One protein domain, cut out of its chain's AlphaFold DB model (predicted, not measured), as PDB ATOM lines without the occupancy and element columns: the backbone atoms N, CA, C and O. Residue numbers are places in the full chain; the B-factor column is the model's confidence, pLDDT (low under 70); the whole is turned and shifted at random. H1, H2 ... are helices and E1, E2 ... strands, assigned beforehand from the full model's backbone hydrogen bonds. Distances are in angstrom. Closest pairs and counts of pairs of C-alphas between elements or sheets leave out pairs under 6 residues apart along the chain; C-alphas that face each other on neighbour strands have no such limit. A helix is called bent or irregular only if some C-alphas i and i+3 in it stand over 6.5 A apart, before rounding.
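AT A GLANCE: This is residues 2 to 109 of the 111 residues of an uncharacterized protein of Conexivisphaera calida (UniProt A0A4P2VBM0). A compact helical body has one long helix, H1, reaching out from it as an arm, with residues 2 to 13 sticking out free. In the body, H2 sits in the middle, with the strand hairpin E1 and E2 alongside it and H4 crossing it steeply; H5 folds back beside H4 as a helical hairpin, and the short H3 sits at a corner of H2. The printed part has 108 residues, with five named helices and two named strands in the order H1 H2 H3 E1 E2 H4 H5; the sheet's order is E1 - E2, antiparallel, and the class is mostly helix. The whole is loose, with a radius of gyration of the C-alphas of 16.3 A, and its C-alphas span 57 by 30 by 24 A.

HOW THE PARTS SIT: H1, residues 2 to 21, touches H5, residues 88 to 107, with its residues 15 to 19 alone, at a steep tilt of 40 degrees, the same way; the closest C-alphas, those of Leu 19 and Val 89, are 6.0 A apart. H2, residues 25 to 42, and H3, residues 45 to 48, touch only at the corner, where the C-alphas of Arg 40 and Lys 48 are closest at 4.7 A. The closest C-alphas of H2 and E1, residues 51 to 55, are those of Glu 36 and Asn 52, 6.4 A apart. E1 and E2, residues 63 to 67, form an antiparallel hairpin, with N 54 and O 64 at 2.8 A and N 52 and O 66 at 2.9 A, both within hydrogen-bond range. H4, residues 72 to 85, touches H2 at a steep tilt of 55 degrees, opposite ways, with the C-alphas of Ala 39 and Phe 74 closest at 5.0 A; H2 touches H4 with residues 35 to 42 alone. H4 and H5 form a helical hairpin at a shallow tilt of 14 degrees, opposite ways, and the C-alphas of Leu 83 and Lys 91 are closest at 5.4 A. H2 and H5 are close but not clearly touching, with the C-alphas of Leu 28 and Thr 90 closest at 7.4 A. H1 and H4 are apart. In H1, H2 and H5 every O i to N i+4 pair is within hydrogen-bond range, in H4 8 of 10; H3 is too short for such a pair, and its 1 O i to N i+3 pair is within range.

IN THESE COORDINATES: H1 begins with C-alpha 2 at (8.809, -50.050, 30.974) and is 28.5 A long from first to last C-alpha. H2 is 25.6 A long, and the four-residue H3 follows it. E1 measures 13.7 A and E2 12.8 A. H4, 21.1 A long, begins with C-alpha 72 at (-13.493, -11.169, 51.917); it is irregular, with C-alphas 81 and 84 7.1 A apart. H5, 29.1 A long, ends with C-alpha 107 at (-15.310, -12.991, 65.010).

THE WHOLE: The C-alphas of Arg 2 and Ser 109, the two farthest apart, are 58.4 A apart. Without the free residues 2 to 13, the body spans 41 by 30 by 26 A. The printed part has no cut; the link E1 to E2 is short, and the other links are tight. The mean pLDDT of the printed part is 90.3, and residues 15 to 20 and 109 are under 70.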
ATOM      1  N   ARG A   2       7.718 -51.031  30.725       72.19
ATOM      2  CA  ARG A   2       8.809 -50.050  30.974       72.19
ATOM      3  C   ARG A   2       8.344 -48.585  30.925       72.19
ATOM      4  O   ARG A   2       8.624 -47.843  31.848       72.19
ATOM      5  N   GLN A   3       7.546 -48.215  29.921       79.19
ATOM      6  CA  GLN A   3       6.968 -46.864  29.830       79.19
ATOM      7  C   GLN A   3       6.032 -46.525  30.999       79.19
ATOM      8  O   GLN A   3       6.058 -45.412  31.504       79.19
ATOM      9  N   GLU A   4       5.221 -47.484  31.454       80.06
ATOM     10  CA  GLU A   4       4.327 -47.269  32.603       80.06
ATOM     11  C   GLU A   4       5.113 -47.037  33.896       80.06
ATOM     12  O   GLU A   4       4.705 -46.222  34.717       80.06
ATOM     13  N   LEU A   5       6.251 -47.722  34.063       81.81
ATOM     14  CA  LEU A   5       7.147 -47.527  35.199       81.81
ATOM     15  C   LEU A   5       7.820 -46.147  35.162       81.81
ATOM     16  O   LEU A   5       7.904 -45.495  36.201       81.81
ATOM     17  N   ASP A   6       8.245 -45.687  33.983       86.19
ATOM     18  CA  ASP A   6       8.868 -44.369  33.800       86.19
ATOM     19  C   ASP A   6       7.887 -43.222  34.102       86.19
ATOM     20  O   ASP A   6       8.245 -42.255  34.779       86.19
ATOM     21  N   GLU A   7       6.630 -43.344  33.668       88.25
ATOM     22  CA  GLU A   7       5.584 -42.359  33.969       88.25
ATOM     23  C   GLU A   7       5.209 -42.352  35.460       88.25
ATOM     24  O   GLU A   7       5.030 -41.287  36.057       88.25
ATOM     25  N   LEU A   8       5.181 -43.524  36.106       86.50
ATOM     26  CA  LEU A   8       5.006 -43.638  37.557       86.50
ATOM     27  C   LEU A   8       6.143 -42.960  38.327       86.50
ATOM     28  O   LEU A   8       5.882 -42.217  39.273       86.50
ATOM     29  N   LEU A   9       7.392 -43.192  37.916       79.88
ATOM     30  CA  LEU A   9       8.580 -42.579  38.512       79.88
ATOM     31  C   LEU A   9       8.557 -41.057  38.370       79.88
ATOM     32  O   LEU A   9       8.759 -40.364  39.363       79.88
ATOM     33  N   LYS A  10       8.232 -40.527  37.184       82.31
ATOM     34  CA  LYS A  10       8.059 -39.079  36.980       82.31
ATOM     35  C   LYS A  10       6.983 -38.490  37.881       82.31
ATOM     36  O   LYS A  10       7.216 -37.466  38.521       82.31
ATOM     37  N   ALA A  11       5.822 -39.137  37.963       76.00
ATOM     38  CA  ALA A  11       4.741 -38.680  38.829       76.00
ATOM     39  C   ALA A  11       5.150 -38.701  40.312       76.00
ATOM     40  O   ALA A  11       4.747 -37.824  41.078       76.00
ATOM     41  N   LEU A  12       5.958 -39.683  40.728       72.56
ATOM     42  CA  LEU A  12       6.472 -39.782  42.092       72.56
ATOM     43  C   LEU A  12       7.507 -38.691  42.393       72.56
ATOM     44  O   LEU A  12       7.414 -38.043  43.432       72.56
ATOM     45  N   VAL A  13       8.454 -38.462  41.480       75.62
ATOM     46  CA  VAL A  13       9.476 -37.411  41.600       75.62
ATOM     47  C   VAL A  13       8.816 -36.038  41.687       75.62
ATOM     48  O   VAL A  13       9.072 -35.321  42.648       75.62
ATOM     49  N   GLY A  14       7.867 -35.727  40.798       70.62
ATOM     50  CA  GLY A  14       7.138 -34.455  40.847       70.62
ATOM     51  C   GLY A  14       6.336 -34.263  42.142       70.62
ATOM     52  O   GLY A  14       6.237 -33.152  42.659       70.62
ATOM     53  N   LYS A  15       5.808 -35.346  42.733       67.62
ATOM     54  CA  LYS A  15       5.189 -35.289  44.069       67.62
ATOM     55  C   LYS A  15       6.219 -34.998  45.160       67.62
ATOM     56  O   LYS A  15       5.935 -34.190  46.034       67.62
ATOM     57  N   ILE A  16       7.388 -35.636  45.125       69.81
ATOM     58  CA  ILE A  16       8.466 -35.430  46.108       69.81
ATOM     59  C   ILE A  16       9.024 -34.003  46.024       69.81
ATOM     60  O   ILE A  16       9.229 -33.367  47.056       69.81
ATOM     61  N   GLU A  17       9.230 -33.480  44.818       67.62
ATOM     62  CA  GLU A  17       9.657 -32.096  44.585       67.62
ATOM     63  C   GLU A  17       8.593 -31.108  45.079       67.62
ATOM     64  O   GLU A  17       8.895 -30.227  45.880       67.62
ATOM     65  N   GLY A  18       7.318 -31.338  44.747       63.59
ATOM     66  CA  GLY A  18       6.205 -30.534  45.262       63.59
ATOM     67  C   GLY A  18       6.033 -30.587  46.788       63.59
ATOM     68  O   GLY A  18       5.507 -29.642  47.374       63.59
ATOM     69  N   LEU A  19       6.482 -31.660  47.452       64.19
ATOM     70  CA  LEU A  19       6.545 -31.741  48.916       64.19
ATOM     71  C   LEU A  19       7.702 -30.912  49.495       64.19
ATOM     72  O   LEU A  19       7.535 -30.309  50.551       64.19
ATOM     73  N   LYS A  20       8.858 -30.880  48.819       66.50
ATOM     74  CA  LYS A  20      10.031 -30.095  49.238       66.50
ATOM     75  C   LYS A  20       9.839 -28.594  49.033       66.50
ATOM     76  O   LYS A  20      10.242 -27.819  49.891       66.50
ATOM     77  N   GLU A  21       9.228 -28.200  47.920       73.75
ATOM     78  CA  GLU A  21       9.146 -26.797  47.485       73.75
ATOM     79  C   GLU A  21       7.770 -26.164  47.720       73.75
ATOM     80  O   GLU A  21       7.596 -24.961  47.557       73.75
ATOM     81  N   GLY A  22       6.760 -26.939  48.124       70.44
ATOM     82  CA  GLY A  22       5.385 -26.440  48.234       70.44
ATOM     83  C   GLY A  22       5.169 -25.343  49.289       70.44
ATOM     84  O   GLY A  22       4.140 -24.665  49.245       70.44
ATOM     85  N   LEU A  23       6.124 -25.158  50.206       82.00
ATOM     86  CA  LEU A  23       6.174 -24.062  51.184       82.00
ATOM     87  C   LEU A  23       7.368 -23.128  50.957       82.00
ATOM     88  O   LEU A  23       7.716 -22.360  51.851       82.00
ATOM     89  N   ASP A  24       8.008 -23.196  49.790       89.75
ATOM     90  CA  ASP A  24       9.038 -22.236  49.428       89.75
ATOM     91  C   ASP A  24       8.431 -20.815  49.410       89.75
ATOM     92  O   ASP A  24       7.362 -20.608  48.813       89.75
ATOM     93  N   PRO A  25       9.066 -19.821  50.059       89.69
ATOM     94  CA  PRO A  25       8.535 -18.465  50.117       89.69
ATOM     95  C   PRO A  25       8.261 -17.829  48.750       89.69
ATOM     96  O   PRO A  25       7.326 -17.038  48.617       89.69
ATOM     97  N   GLU A  26       9.042 -18.162  47.722       91.62
ATOM     98  CA  GLU A  26       8.853 -17.662  46.363       91.62
ATOM     99  C   GLU A  26       7.643 -18.315  45.689       91.62
ATOM    100  O   GLU A  26       6.903 -17.659  44.949       91.62
ATOM    101  N   VAL A  27       7.404 -19.602  45.958       92.25
ATOM    102  CA  VAL A  27       6.195 -20.307  45.509       92.25
ATOM    103  C   VAL A  27       4.962 -19.696  46.173       92.25
ATOM    104  O   VAL A  27       4.010 -19.336  45.479       92.25
ATOM    105  N   LEU A  28       4.987 -19.493  47.493       94.44
ATOM    106  CA  LEU A  28       3.877 -18.865  48.216       94.44
ATOM    107  C   LEU A  28       3.633 -17.426  47.748       94.44
ATOM    108  O   LEU A  28       2.492 -17.058  47.489       94.44
ATOM    109  N   SER A  29       4.690 -16.634  47.560       95.69
ATOM    110  CA  SER A  29       4.603 -15.258  47.054       95.69
ATOM    111  C   SER A  29       3.963 -15.177  45.663       95.69
ATOM    112  O   SER A  29       3.210 -14.246  45.368       95.69
ATOM    113  N   ARG A  30       4.228 -16.157  44.789       96.31
ATOM    114  CA  ARG A  30       3.564 -16.262  43.480       96.31
ATOM    115  C   ARG A  30       2.073 -16.556  43.627       96.31
ATOM    116  O   ARG A  30       1.263 -15.872  43.010       96.31
ATOM    117  N   TRP A  31       1.704 -17.512  44.477       97.62
ATOM    118  CA  TRP A  31       0.296 -17.850  44.694       97.62
ATOM    119  C   TRP A  31      -0.497 -16.735  45.368       97.62
ATOM    120  O   TRP A  31      -1.614 -16.457  44.945       97.62
ATOM    121  N   TYR A  32       0.077 -16.052  46.358       97.88
ATOM    122  CA  TYR A  32      -0.563 -14.895  46.979       97.88
ATOM    123  C   TYR A  32      -0.846 -13.776  45.972       97.88
ATOM    124  O   TYR A  32      -1.935 -13.208  46.009       97.88
ATOM    125  N   ARG A  33       0.082 -13.506  45.042       98.12
ATOM    126  CA  ARG A  33      -0.142 -12.548  43.947       98.12
ATOM    127  C   ARG A  33      -1.259 -12.988  43.007       98.12
ATOM    128  O   ARG A  33      -2.163 -12.207  42.750       98.12
ATOM    129  N   GLU A  34      -1.253 -14.246  42.571       98.31
ATOM    130  CA  GLU A  34      -2.314 -14.787  41.706       98.31
ATOM    131  C   GLU A  34      -3.702 -14.691  42.369       98.31
ATOM    132  O   GLU A  34      -4.698 -14.366  41.721       98.31
ATOM    133  N   ILE A  35      -3.775 -14.953  43.678       98.56
ATOM    134  CA  ILE A  35      -5.009 -14.842  44.465       98.56
ATOM    135  C   ILE A  35      -5.448 -13.381  44.577       98.56
ATOM    136  O   ILE A  35      -6.623 -13.085  44.363       98.56
ATOM    137  N   GLU A  36      -4.527 -12.466  44.886       98.44
ATOM    138  CA  GLU A  36      -4.810 -11.033  44.959       98.44
ATOM    139  C   GLU A  36      -5.330 -10.493  43.621       98.44
ATOM    140  O   GLU A  36      -6.380  -9.847  43.585       98.44
ATOM    141  N   ASP A  37      -4.643 -10.800  42.523       98.31
ATOM    142  CA  ASP A  37      -5.001 -10.349  41.179       98.31
ATOM    143  C   ASP A  37      -6.376 -10.877  40.762       98.31
ATOM    144  O   ASP A  37      -7.217 -10.126  40.254       98.31
ATOM    145  N   LEU A  38      -6.653 -12.160  41.018       98.56
ATOM    146  CA  LEU A  38      -7.947 -12.759  40.708       98.56
ATOM    147  C   LEU A  38      -9.072 -12.166  41.565       98.56
ATOM    148  O   LEU A  38     -10.141 -11.854  41.033       98.56
ATOM    149  N   ALA A  39      -8.832 -11.965  42.861       98.31
ATOM    150  CA  ALA A  39      -9.801 -11.360  43.766       98.31
ATOM    151  C   ALA A  39     -10.123  -9.918  43.341       98.31
ATOM    152  O   ALA A  39     -11.294  -9.562  43.198       98.31
ATOM    153  N   ARG A  40      -9.101  -9.104  43.035       98.25
ATOM    154  CA  ARG A  40      -9.266  -7.741  42.499       98.25
ATOM    155  C   ARG A  40      -9.988  -7.739  41.151       98.25
ATOM    156  O   ARG A  40     -10.815  -6.870  40.904       98.25
ATOM    157  N   LYS A  41      -9.719  -8.706  40.271       98.06
ATOM    158  CA  LYS A  41     -10.396  -8.811  38.969       98.06
ATOM    159  C   LYS A  41     -11.894  -9.093  39.107       98.06
ATOM    160  O   LYS A  41     -12.674  -8.603  38.292       98.06
ATOM    161  N   ARG A  42     -12.287  -9.898  40.097       97.44
ATOM    162  CA  ARG A  42     -13.686 -10.291  40.344       97.44
ATOM    163  C   ARG A  42     -14.453  -9.285  41.201       97.44
ATOM    164  O   ARG A  42     -15.676  -9.221  41.106       97.44
ATOM    165  N   ALA A  43     -13.752  -8.511  42.023       97.62
ATOM    166  CA  ALA A  43     -14.359  -7.510  42.883       97.62
ATOM    167  C   ALA A  43     -14.894  -6.295  42.087       97.62
ATOM    168  O   ALA A  43     -14.263  -5.861  41.116       97.62
ATOM    169  N   PRO A  44     -16.020  -5.697  42.519       96.50
ATOM    170  CA  PRO A  44     -16.451  -4.369  42.085       96.50
ATOM    171  C   PRO A  44     -15.368  -3.305  42.307       96.50
ATOM    172  O   PRO A  44     -14.558  -3.427  43.226       96.50
ATOM    173  N   ASP A  45     -15.379  -2.241  41.497       95.50
ATOM    174  CA  ASP A  45     -14.330  -1.210  41.498       95.50
ATOM    175  C   ASP A  45     -14.091  -0.575  42.881       95.50
ATOM    176  O   ASP A  45     -12.938  -0.363  43.255       95.50
ATOM    177  N   ASP A  46     -15.140  -0.364  43.688       95.19
ATOM    178  CA  ASP A  46     -15.035   0.199  45.046       95.19
ATOM    179  C   ASP A  46     -14.295  -0.715  46.040       95.19
ATOM    180  O   ASP A  46     -13.807  -0.252  47.076       95.19
ATOM    181  N   LEU A  47     -14.200  -2.013  45.737       96.19
ATOM    182  CA  LEU A  47     -13.563  -3.018  46.586       96.19
ATOM    183  C   LEU A  47     -12.169  -3.428  46.105       96.19
ATOM    184  O   LEU A  47     -11.412  -3.981  46.903       96.19
ATOM    185  N   LYS A  48     -11.787  -3.126  44.857       96.06
ATOM    186  CA  LYS A  48     -10.480  -3.518  44.295       96.06
ATOM    187  C   LYS A  48      -9.306  -2.995  45.108       96.06
ATOM    188  O   LYS A  48      -8.358  -3.728  45.361       96.06
ATOM    189  N   GLU A  49      -9.365  -1.742  45.548       94.19
ATOM    190  CA  GLU A  49      -8.318  -1.129  46.380       94.19
ATOM    191  C   GLU A  49      -8.353  -1.597  47.839       94.19
ATOM    192  O   GLU A  49      -7.454  -1.299  48.622       94.19
ATOM    193  N   LYS A  50      -9.404  -2.325  48.229       95.44
ATOM    194  CA  LYS A  50      -9.590  -2.854  49.582       95.44
ATOM    195  C   LYS A  50      -9.120  -4.295  49.720       95.44
ATOM    196  O   LYS A  50      -9.437  -4.887  50.743       95.44
ATOM    197  N   ILE A  51      -8.425  -4.838  48.723       97.50
ATOM    198  CA  ILE A  51      -7.799  -6.162  48.722       97.50
ATOM    199  C   ILE A  51      -6.310  -5.931  48.490       97.50
ATOM    200  O   ILE A  51      -5.965  -5.310  47.496       97.50
ATOM    201  N   ASN A  52      -5.439  -6.374  49.390       96.75
ATOM    202  CA  ASN A  52      -3.987  -6.280  49.228       96.75
ATOM    203  C   ASN A  52      -3.290  -7.384  50.023       96.75
ATOM    204  O   ASN A  52      -3.700  -7.663  51.153       96.75
ATOM    205  N   VAL A  53      -2.218  -7.963  49.484       96.50
ATOM    206  CA  VAL A  53      -1.367  -8.904  50.212       96.50
ATOM    207  C   VAL A  53       0.032  -8.323  50.388       96.50
ATOM    208  O   VAL A  53       0.709  -7.952  49.436       96.50
ATOM    209  N   ILE A  54       0.497  -8.265  51.635       96.06
ATOM    210  CA  ILE A  54       1.820  -7.745  51.987       96.06
ATOM    211  C   ILE A  54       2.665  -8.882  52.556       96.06
ATOM    212  O   ILE A  54       2.365  -9.398  53.635       96.06
ATOM    213  N   GLN A  55       3.734  -9.245  51.852       94.75
ATOM    214  CA  GLN A  55       4.781 -10.123  52.374       94.75
ATOM    215  C   GLN A  55       5.712  -9.319  53.290       94.75
ATOM    216  O   GLN A  55       6.102  -8.198  52.965       94.75
ATOM    217  N   ASP A  56       6.035  -9.869  54.457       94.25
ATOM    218  CA  ASP A  56       6.978  -9.264  55.395       94.25
ATOM    219  C   ASP A  56       8.409  -9.360  54.816       94.25
ATOM    220  O   ASP A  56       8.815 -10.447  54.394       94.25
ATOM    221  N   PRO A  57       9.164  -8.247  54.740       90.38
ATOM    222  CA  PRO A  57      10.468  -8.223  54.076       90.38
ATOM    223  C   PRO A  57      11.550  -8.997  54.839       90.38
ATOM    224  O   PRO A  57      12.466  -9.524  54.211       90.38
ATOM    225  N   ASP A  58      11.435  -9.094  56.166       92.00
ATOM    226  CA  ASP A  58      12.409  -9.786  57.020       92.00
ATOM    227  C   ASP A  58      11.986 -11.235  57.312       92.00
ATOM    228  O   ASP A  58      12.804 -12.084  57.666       92.00
ATOM    229  N   LEU A  59      10.691 -11.531  57.159       89.94
ATOM    230  CA  LEU A  59      10.100 -12.842  57.411       89.94
ATOM    231  C   LEU A  59       9.406 -13.354  56.141       89.94
ATOM    232  O   LEU A  59       8.192 -13.204  56.001       89.94
ATOM    233  N   PRO A  60      10.126 -14.038  55.233       87.06
ATOM    234  CA  PRO A  60       9.621 -14.359  53.897       87.06
ATOM    235  C   PRO A  60       8.410 -15.310  53.902       87.06
ATOM    236  O   PRO A  60       7.673 -15.374  52.924       87.06
ATOM    237  N   MET A  61       8.147 -16.007  55.010       87.38
ATOM    238  CA  MET A  61       6.965 -16.860  55.196       87.38
ATOM    239  C   MET A  61       5.742 -16.132  55.770       87.38
ATOM    240  O   MET A  61       4.679 -16.736  55.928       87.38
ATOM    241  N   LYS A  62       5.874 -14.855  56.135       91.06
ATOM    242  CA  LYS A  62       4.827 -14.089  56.808       91.06
ATOM    243  C   LYS A  62       4.130 -13.178  55.807       91.06
ATOM    244  O   LYS A  62       4.729 -12.266  55.246       91.06
ATOM    245  N   PHE A  63       2.836 -13.409  55.640       95.75
ATOM    246  CA  PHE A  63       1.974 -12.658  54.736       95.75
ATOM    247  C   PHE A  63       0.840 -12.011  55.527       95.75
ATOM    248  O   PHE A  63       0.329 -12.582  56.491       95.75
ATOM    249  N   ARG A  64       0.447 -10.803  55.128       96.06
ATOM    250  CA  ARG A  64      -0.719 -10.092  55.653       96.06
ATOM    251  C   ARG A  64      -1.709  -9.856  54.530       96.06
ATOM    252  O   ARG A  64      -1.382  -9.170  53.569       96.06
ATOM    253  N   ILE A  65      -2.913 -10.394  54.682       96.38
ATOM    254  CA  ILE A  65      -4.031 -10.142  53.776       96.38
ATOM    255  C   ILE A  65      -4.857  -9.004  54.369       96.38
ATOM    256  O   ILE A  65      -5.429  -9.130  55.450       96.38
ATOM    257  N   HIS A  66      -4.920  -7.885  53.659       96.06
ATOM    258  CA  HIS A  66      -5.789  -6.767  53.982       96.06
ATOM    259  C   HIS A  66      -7.010  -6.818  53.068       96.06
ATOM    260  O   HIS A  66      -6.900  -6.569  51.871       96.06
ATOM    261  N   ALA A  67      -8.168  -7.140  53.644       95.69
ATOM    262  CA  ALA A  67      -9.446  -7.174  52.950       95.69
ATOM    263  C   ALA A  67     -10.514  -6.439  53.770       95.69
ATOM    264  O   ALA A  67     -10.646  -6.676  54.971       95.69
ATOM    265  N   SER A  68     -11.310  -5.564  53.147       94.88
ATOM    266  CA  SER A  68     -12.547  -5.104  53.804       94.88
ATOM    267  C   SER A  68     -13.519  -6.274  53.984       94.88
ATOM    268  O   SER A  68     -13.504  -7.212  53.188       94.88
ATOM    269  N   ARG A  69     -14.432  -6.205  54.961       94.12
ATOM    270  CA  ARG A  69     -15.424  -7.274  55.202       94.12
ATOM    271  C   ARG A  69     -16.213  -7.649  53.937       94.12
ATOM    272  O   ARG A  69     -16.399  -8.826  53.664       94.12
ATOM    273  N   ARG A  70     -16.616  -6.660  53.126       95.56
ATOM    274  CA  ARG A  70     -17.311  -6.872  51.837       95.56
ATOM    275  C   ARG A  70     -16.422  -7.504  50.759       95.56
ATOM    276  O   ARG A  70     -16.947  -8.086  49.819       95.56
ATOM    277  N   ALA A  71     -15.103  -7.366  50.878       96.81
ATOM    278  CA  ALA A  71     -14.132  -7.892  49.927       96.81
ATOM    279  C   ALA A  71     -13.693  -9.339  50.237       96.81
ATOM    280  O   ALA A  71     -13.220 -10.029  49.339       96.81
ATOM    281  N   VAL A  72     -13.881  -9.813  51.476       96.81
ATOM    282  CA  VAL A  72     -13.493 -11.169  51.917       96.81
ATOM    283  C   VAL A  72     -14.031 -12.289  51.012       96.81
ATOM    284  O   VAL A  72     -13.224 -13.133  50.623       96.81
ATOM    285  N   PRO A  73     -15.315 -12.303  50.592       96.81
ATOM    286  CA  PRO A  73     -15.822 -13.367  49.723       96.81
ATOM    287  C   PRO A  73     -15.062 -13.499  48.396       96.81
ATOM    288  O   PRO A  73     -14.881 -14.607  47.910       96.81
ATOM    289  N   PHE A  74     -14.565 -12.390  47.833       98.19
ATOM    290  CA  PHE A  74     -13.782 -12.412  46.591       98.19
ATOM    291  C   PHE A  74     -12.381 -12.995  46.798       98.19
ATOM    292  O   PHE A  74     -11.841 -13.624  45.894       98.19
ATOM    293  N   VAL A  75     -11.792 -12.798  47.984       98.19
ATOM    294  CA  VAL A  75     -10.508 -13.412  48.347       98.19
ATOM    295  C   VAL A  75     -10.670 -14.921  48.497       98.19
ATOM    296  O   VAL A  75      -9.878 -15.668  47.935       98.19
ATOM    297  N   VAL A  76     -11.714 -15.371  49.200       98.12
ATOM    298  CA  VAL A  76     -11.990 -16.805  49.380       98.12
ATOM    299  C   VAL A  76     -12.266 -17.489  48.041       98.12
ATOM    300  O   VAL A  76     -11.598 -18.463  47.711       98.12
ATOM    301  N   ASP A  77     -13.143 -16.922  47.214       98.38
ATOM    302  CA  ASP A  77     -13.441 -17.445  45.874       98.38
ATOM    303  C   ASP A  77     -12.181 -17.522  44.979       98.38
ATOM    304  O   ASP A  77     -11.994 -18.469  44.204       98.38
ATOM    305  N   ALA A  78     -11.260 -16.559  45.110       98.56
ATOM    306  CA  ALA A  78      -9.975 -16.592  44.415       98.56
ATOM    307  C   ALA A  78      -9.025 -17.686  44.939       98.56
ATOM    308  O   ALA A  78      -8.307 -18.290  44.132       98.56
ATOM    309  N   ILE A  79      -9.026 -17.966  46.249       98.31
ATOM    310  CA  ILE A  79      -8.298 -19.099  46.841       98.31
ATOM    311  C   ILE A  79      -8.866 -20.408  46.284       98.31
ATOM    312  O   ILE A  79      -8.134 -21.156  45.631       98.31
ATOM    313  N   GLU A  80     -10.168 -20.647  46.454       98.31
ATOM    314  CA  GLU A  80     -10.858 -21.872  46.030       98.31
ATOM    315  C   GLU A  80     -10.640 -22.167  44.538       98.31
ATOM    316  O   GLU A  80     -10.306 -23.290  44.152       98.31
ATOM    317  N   SER A  81     -10.729 -21.135  43.691       98.31
ATOM    318  CA  SER A  81     -10.511 -21.238  42.240       98.31
ATOM    319  C   SER A  81      -9.087 -21.654  41.850       98.31
ATOM    320  O   SER A  81      -8.872 -22.178  40.752       98.31
ATOM    321  N   ASN A  82      -8.100 -21.402  42.713       98.25
ATOM    322  CA  ASN A  82      -6.706 -21.753  42.464       98.25
ATOM    323  C   ASN A  82      -6.266 -23.040  43.167       98.25
ATOM    324  O   ASN A  82      -5.317 -23.661  42.683       98.25
ATOM    325  N   LEU A  83      -6.973 -23.511  44.205       96.81
ATOM    326  CA  LEU A  83      -6.636 -24.758  44.903       96.81
ATOM    327  C   LEU A  83      -6.384 -25.933  43.937       96.81
ATOM    328  O   LEU A  83      -5.352 -26.588  44.086       96.81
ATOM    329  N   PRO A  84      -7.219 -26.226  42.913       96.25
ATOM    330  CA  PRO A  84      -6.984 -27.362  42.015       96.25
ATOM    331  C   PRO A  84      -5.648 -27.317  41.262       96.25
ATOM    332  O   PRO A  84      -5.150 -28.371  40.876       96.25
ATOM    333  N   LYS A  85      -5.069 -26.123  41.073       95.00
ATOM    334  CA  LYS A  85      -3.824 -25.888  40.326       95.00
ATOM    335  C   LYS A  85      -2.570 -25.981  41.204       95.00
ATOM    336  O   LYS A  85      -1.460 -26.020  40.681       95.00
ATOM    337  N   MET A  86      -2.733 -25.985  42.527       92.44
ATOM    338  CA  MET A  86      -1.624 -25.960  43.477       92.44
ATOM    339  C   MET A  86      -1.048 -27.364  43.735       92.44
ATOM    340  O   MET A  86      -1.811 -28.336  43.828       92.44
ATOM    341  N   PRO A  87       0.278 -27.482  43.950       90.69
ATOM    342  CA  PRO A  87       0.883 -28.672  44.544       90.69
ATOM    343  C   PRO A  87       0.241 -29.014  45.892       90.69
ATOM    344  O   PRO A  87      -0.279 -28.137  46.579       90.69
ATOM    345  N   LEU A  88       0.297 -30.284  46.304       84.88
ATOM    346  CA  LEU A  88      -0.428 -30.777  47.484       84.88
ATOM    347  C   LEU A  88      -0.162 -29.954  48.754       84.88
ATOM    348  O   LEU A  88      -1.108 -29.567  49.433       84.88
ATOM    349  N   VAL A  89       1.105 -29.674  49.073       87.44
ATOM    350  CA  VAL A  89       1.448 -28.936  50.301       87.44
ATOM    351  C   VAL A  89       0.979 -27.488  50.220       87.44
ATOM    352  O   VAL A  89       0.379 -26.987  51.166       87.44
ATOM    353  N   THR A  90       1.176 -26.840  49.072       92.31
ATOM    354  CA  THR A  90       0.705 -25.475  48.826       92.31
ATOM    355  C   THR A  90      -0.817 -25.379  48.923       92.31
ATOM    356  O   THR A  90      -1.340 -24.463  49.548       92.31
ATOM    357  N   LYS A  91      -1.537 -26.364  48.376       93.44
ATOM    358  CA  LYS A  91      -2.995 -26.475  48.498       93.44
ATOM    359  C   LYS A  91      -3.418 -26.531  49.965       93.44
ATOM    360  O   LYS A  91      -4.275 -25.756  50.370       93.44
ATOM    361  N   ILE A  92      -2.810 -27.415  50.760       89.94
ATOM    362  CA  ILE A  92      -3.123 -27.545  52.193       89.94
ATOM    363  C   ILE A  92      -2.841 -26.229  52.929       89.94
ATOM    364  O   ILE A  92      -3.661 -25.795  53.733       89.94
ATOM    365  N   TYR A  93      -1.722 -25.567  52.622       93.69
ATOM    366  CA  TYR A  93      -1.404 -24.253  53.178       93.69
ATOM    367  C   TYR A  93      -2.516 -23.234  52.899       93.69
ATOM    368  O   TYR A  93      -3.001 -22.592  53.827       93.69
ATOM    369  N   PHE A  94      -2.978 -23.122  51.651       96.62
ATOM    370  CA  PHE A  94      -4.022 -22.158  51.300       96.62
ATOM    371  C   PHE A  94      -5.413 -22.528  51.830       96.62
ATOM    372  O   PHE A  94      -6.177 -21.624  52.146       96.62
ATOM    373  N   MET A  95      -5.715 -23.815  52.034       95.19
ATOM    374  CA  MET A  95      -6.917 -24.231  52.772       95.19
ATOM    375  C   MET A  95      -6.881 -23.756  54.234       95.19
ATOM    376  O   MET A  95      -7.901 -23.338  54.777       95.19
ATOM    377  N   LEU A  96      -5.709 -23.782  54.882       93.56
ATOM    378  CA  LEU A  96      -5.554 -23.243  56.239       93.56
ATOM    379  C   LEU A  96      -5.694 -21.718  56.258       93.56
ATOM    380  O   LEU A  96      -6.357 -21.187  57.144       93.56
ATOM    381  N   VAL A  97      -5.119 -21.023  55.269       95.81
ATOM    382  CA  VAL A  97      -5.283 -19.569  55.102       95.81
ATOM    383  C   VAL A  97      -6.758 -19.204  54.947       95.81
ATOM    384  O   VAL A  97      -7.233 -18.301  55.631       95.81
ATOM    385  N   GLU A  98      -7.494 -19.918  54.095       96.75
ATOM    386  CA  GLU A  98      -8.935 -19.734  53.914       96.75
ATOM    387  C   GLU A  98      -9.704 -19.911  55.231       96.75
ATOM    388  O   GLU A  98     -10.497 -19.048  55.610       96.75
ATOM    389  N   ASN A  99      -9.412 -20.979  55.981       94.00
ATOM    390  CA  ASN A  99     -10.025 -21.211  57.286       94.00
ATOM    391  C   ASN A  99      -9.733 -20.061  58.270       94.00
ATOM    392  O   ASN A  99     -10.646 -19.569  58.927       94.00
ATOM    393  N   THR A 100      -8.489 -19.571  58.331       92.25
ATOM    394  CA  THR A 100      -8.128 -18.412  59.167       92.25
ATOM    395  C   THR A 100      -8.881 -17.145  58.751       92.25
ATOM    396  O   THR A 100      -9.337 -16.395  59.614       92.25
ATOM    397  N   ILE A 101      -9.068 -16.906  57.449       95.31
ATOM    398  CA  ILE A 101      -9.877 -15.781  56.957       95.31
ATOM    399  C   ILE A 101     -11.317 -15.895  57.470       95.31
ATOM    400  O   ILE A 101     -11.872 -14.902  57.947       95.31
ATOM    401  N   TRP A 102     -11.919 -17.087  57.411       92.25
ATOM    402  CA  TRP A 102     -13.280 -17.300  57.903       92.25
ATOM    403  C   TRP A 102     -13.408 -17.128  59.413       92.25
ATOM    404  O   TRP A 102     -14.376 -16.523  59.876       92.25
ATOM    405  N   GLU A 103     -12.437 -17.606  60.187       91.44
ATOM    406  CA  GLU A 103     -12.397 -17.398  61.635       91.44
ATOM    407  C   GLU A 103     -12.394 -15.903  61.986       91.44
ATOM    408  O   GLU A 103     -13.197 -15.461  62.811       91.44
ATOM    409  N   GLU A 104     -11.550 -15.107  61.327       91.75
ATOM    410  CA  GLU A 104     -11.484 -13.655  61.536       91.75
ATOM    411  C   GLU A 104     -12.751 -12.935  61.052       91.75
ATOM    412  O   GLU A 104     -13.291 -12.068  61.748       91.75
ATOM    413  N   TYR A 105     -13.289 -13.330  59.894       91.50
ATOM    414  CA  TYR A 105     -14.551 -12.800  59.379       91.50
ATOM    415  C   TYR A 105     -15.703 -13.042  60.362       91.50
ATOM    416  O   TYR A 105     -16.492 -12.131  60.631       91.50
ATOM    417  N   ASN A 106     -15.783 -14.242  60.938       90.94
ATOM    418  CA  ASN A 106     -16.853 -14.624  61.849       90.94
ATOM    419  C   ASN A 106     -16.752 -13.905  63.196       90.94
ATOM    420  O   ASN A 106     -17.773 -13.386  63.651       90.94
ATOM    421  N   LYS A 107     -15.547 -13.769  63.775       87.62
ATOM    422  CA  LYS A 107     -15.310 -12.991  65.010       87.62
ATOM    423  C   LYS A 107     -15.854 -11.563  64.903       87.62
ATOM    424  O   LYS A 107     -16.531 -11.091  65.811       87.62
ATOM    425  N   GLY A 108     -15.628 -10.901  63.767       72.56
ATOM    426  CA  GLY A 108     -16.120  -9.543  63.513       72.56
ATOM    427  C   GLY A 108     -17.629  -9.420  63.252       72.56
ATOM    428  O   GLY A 108     -18.102  -8.310  63.047       72.56
ATOM    429  N   SER A 109     -18.382 -10.526  63.207       61.53
ATOM    430  CA  SER A 109     -19.858 -10.534  63.058       61.53
ATOM    431  C   SER A 109     -20.595 -10.610  64.392       61.53
ATOM    432  O   SER A 109     -21.818 -10.504  64.416       61.53
TER     433      SER A 109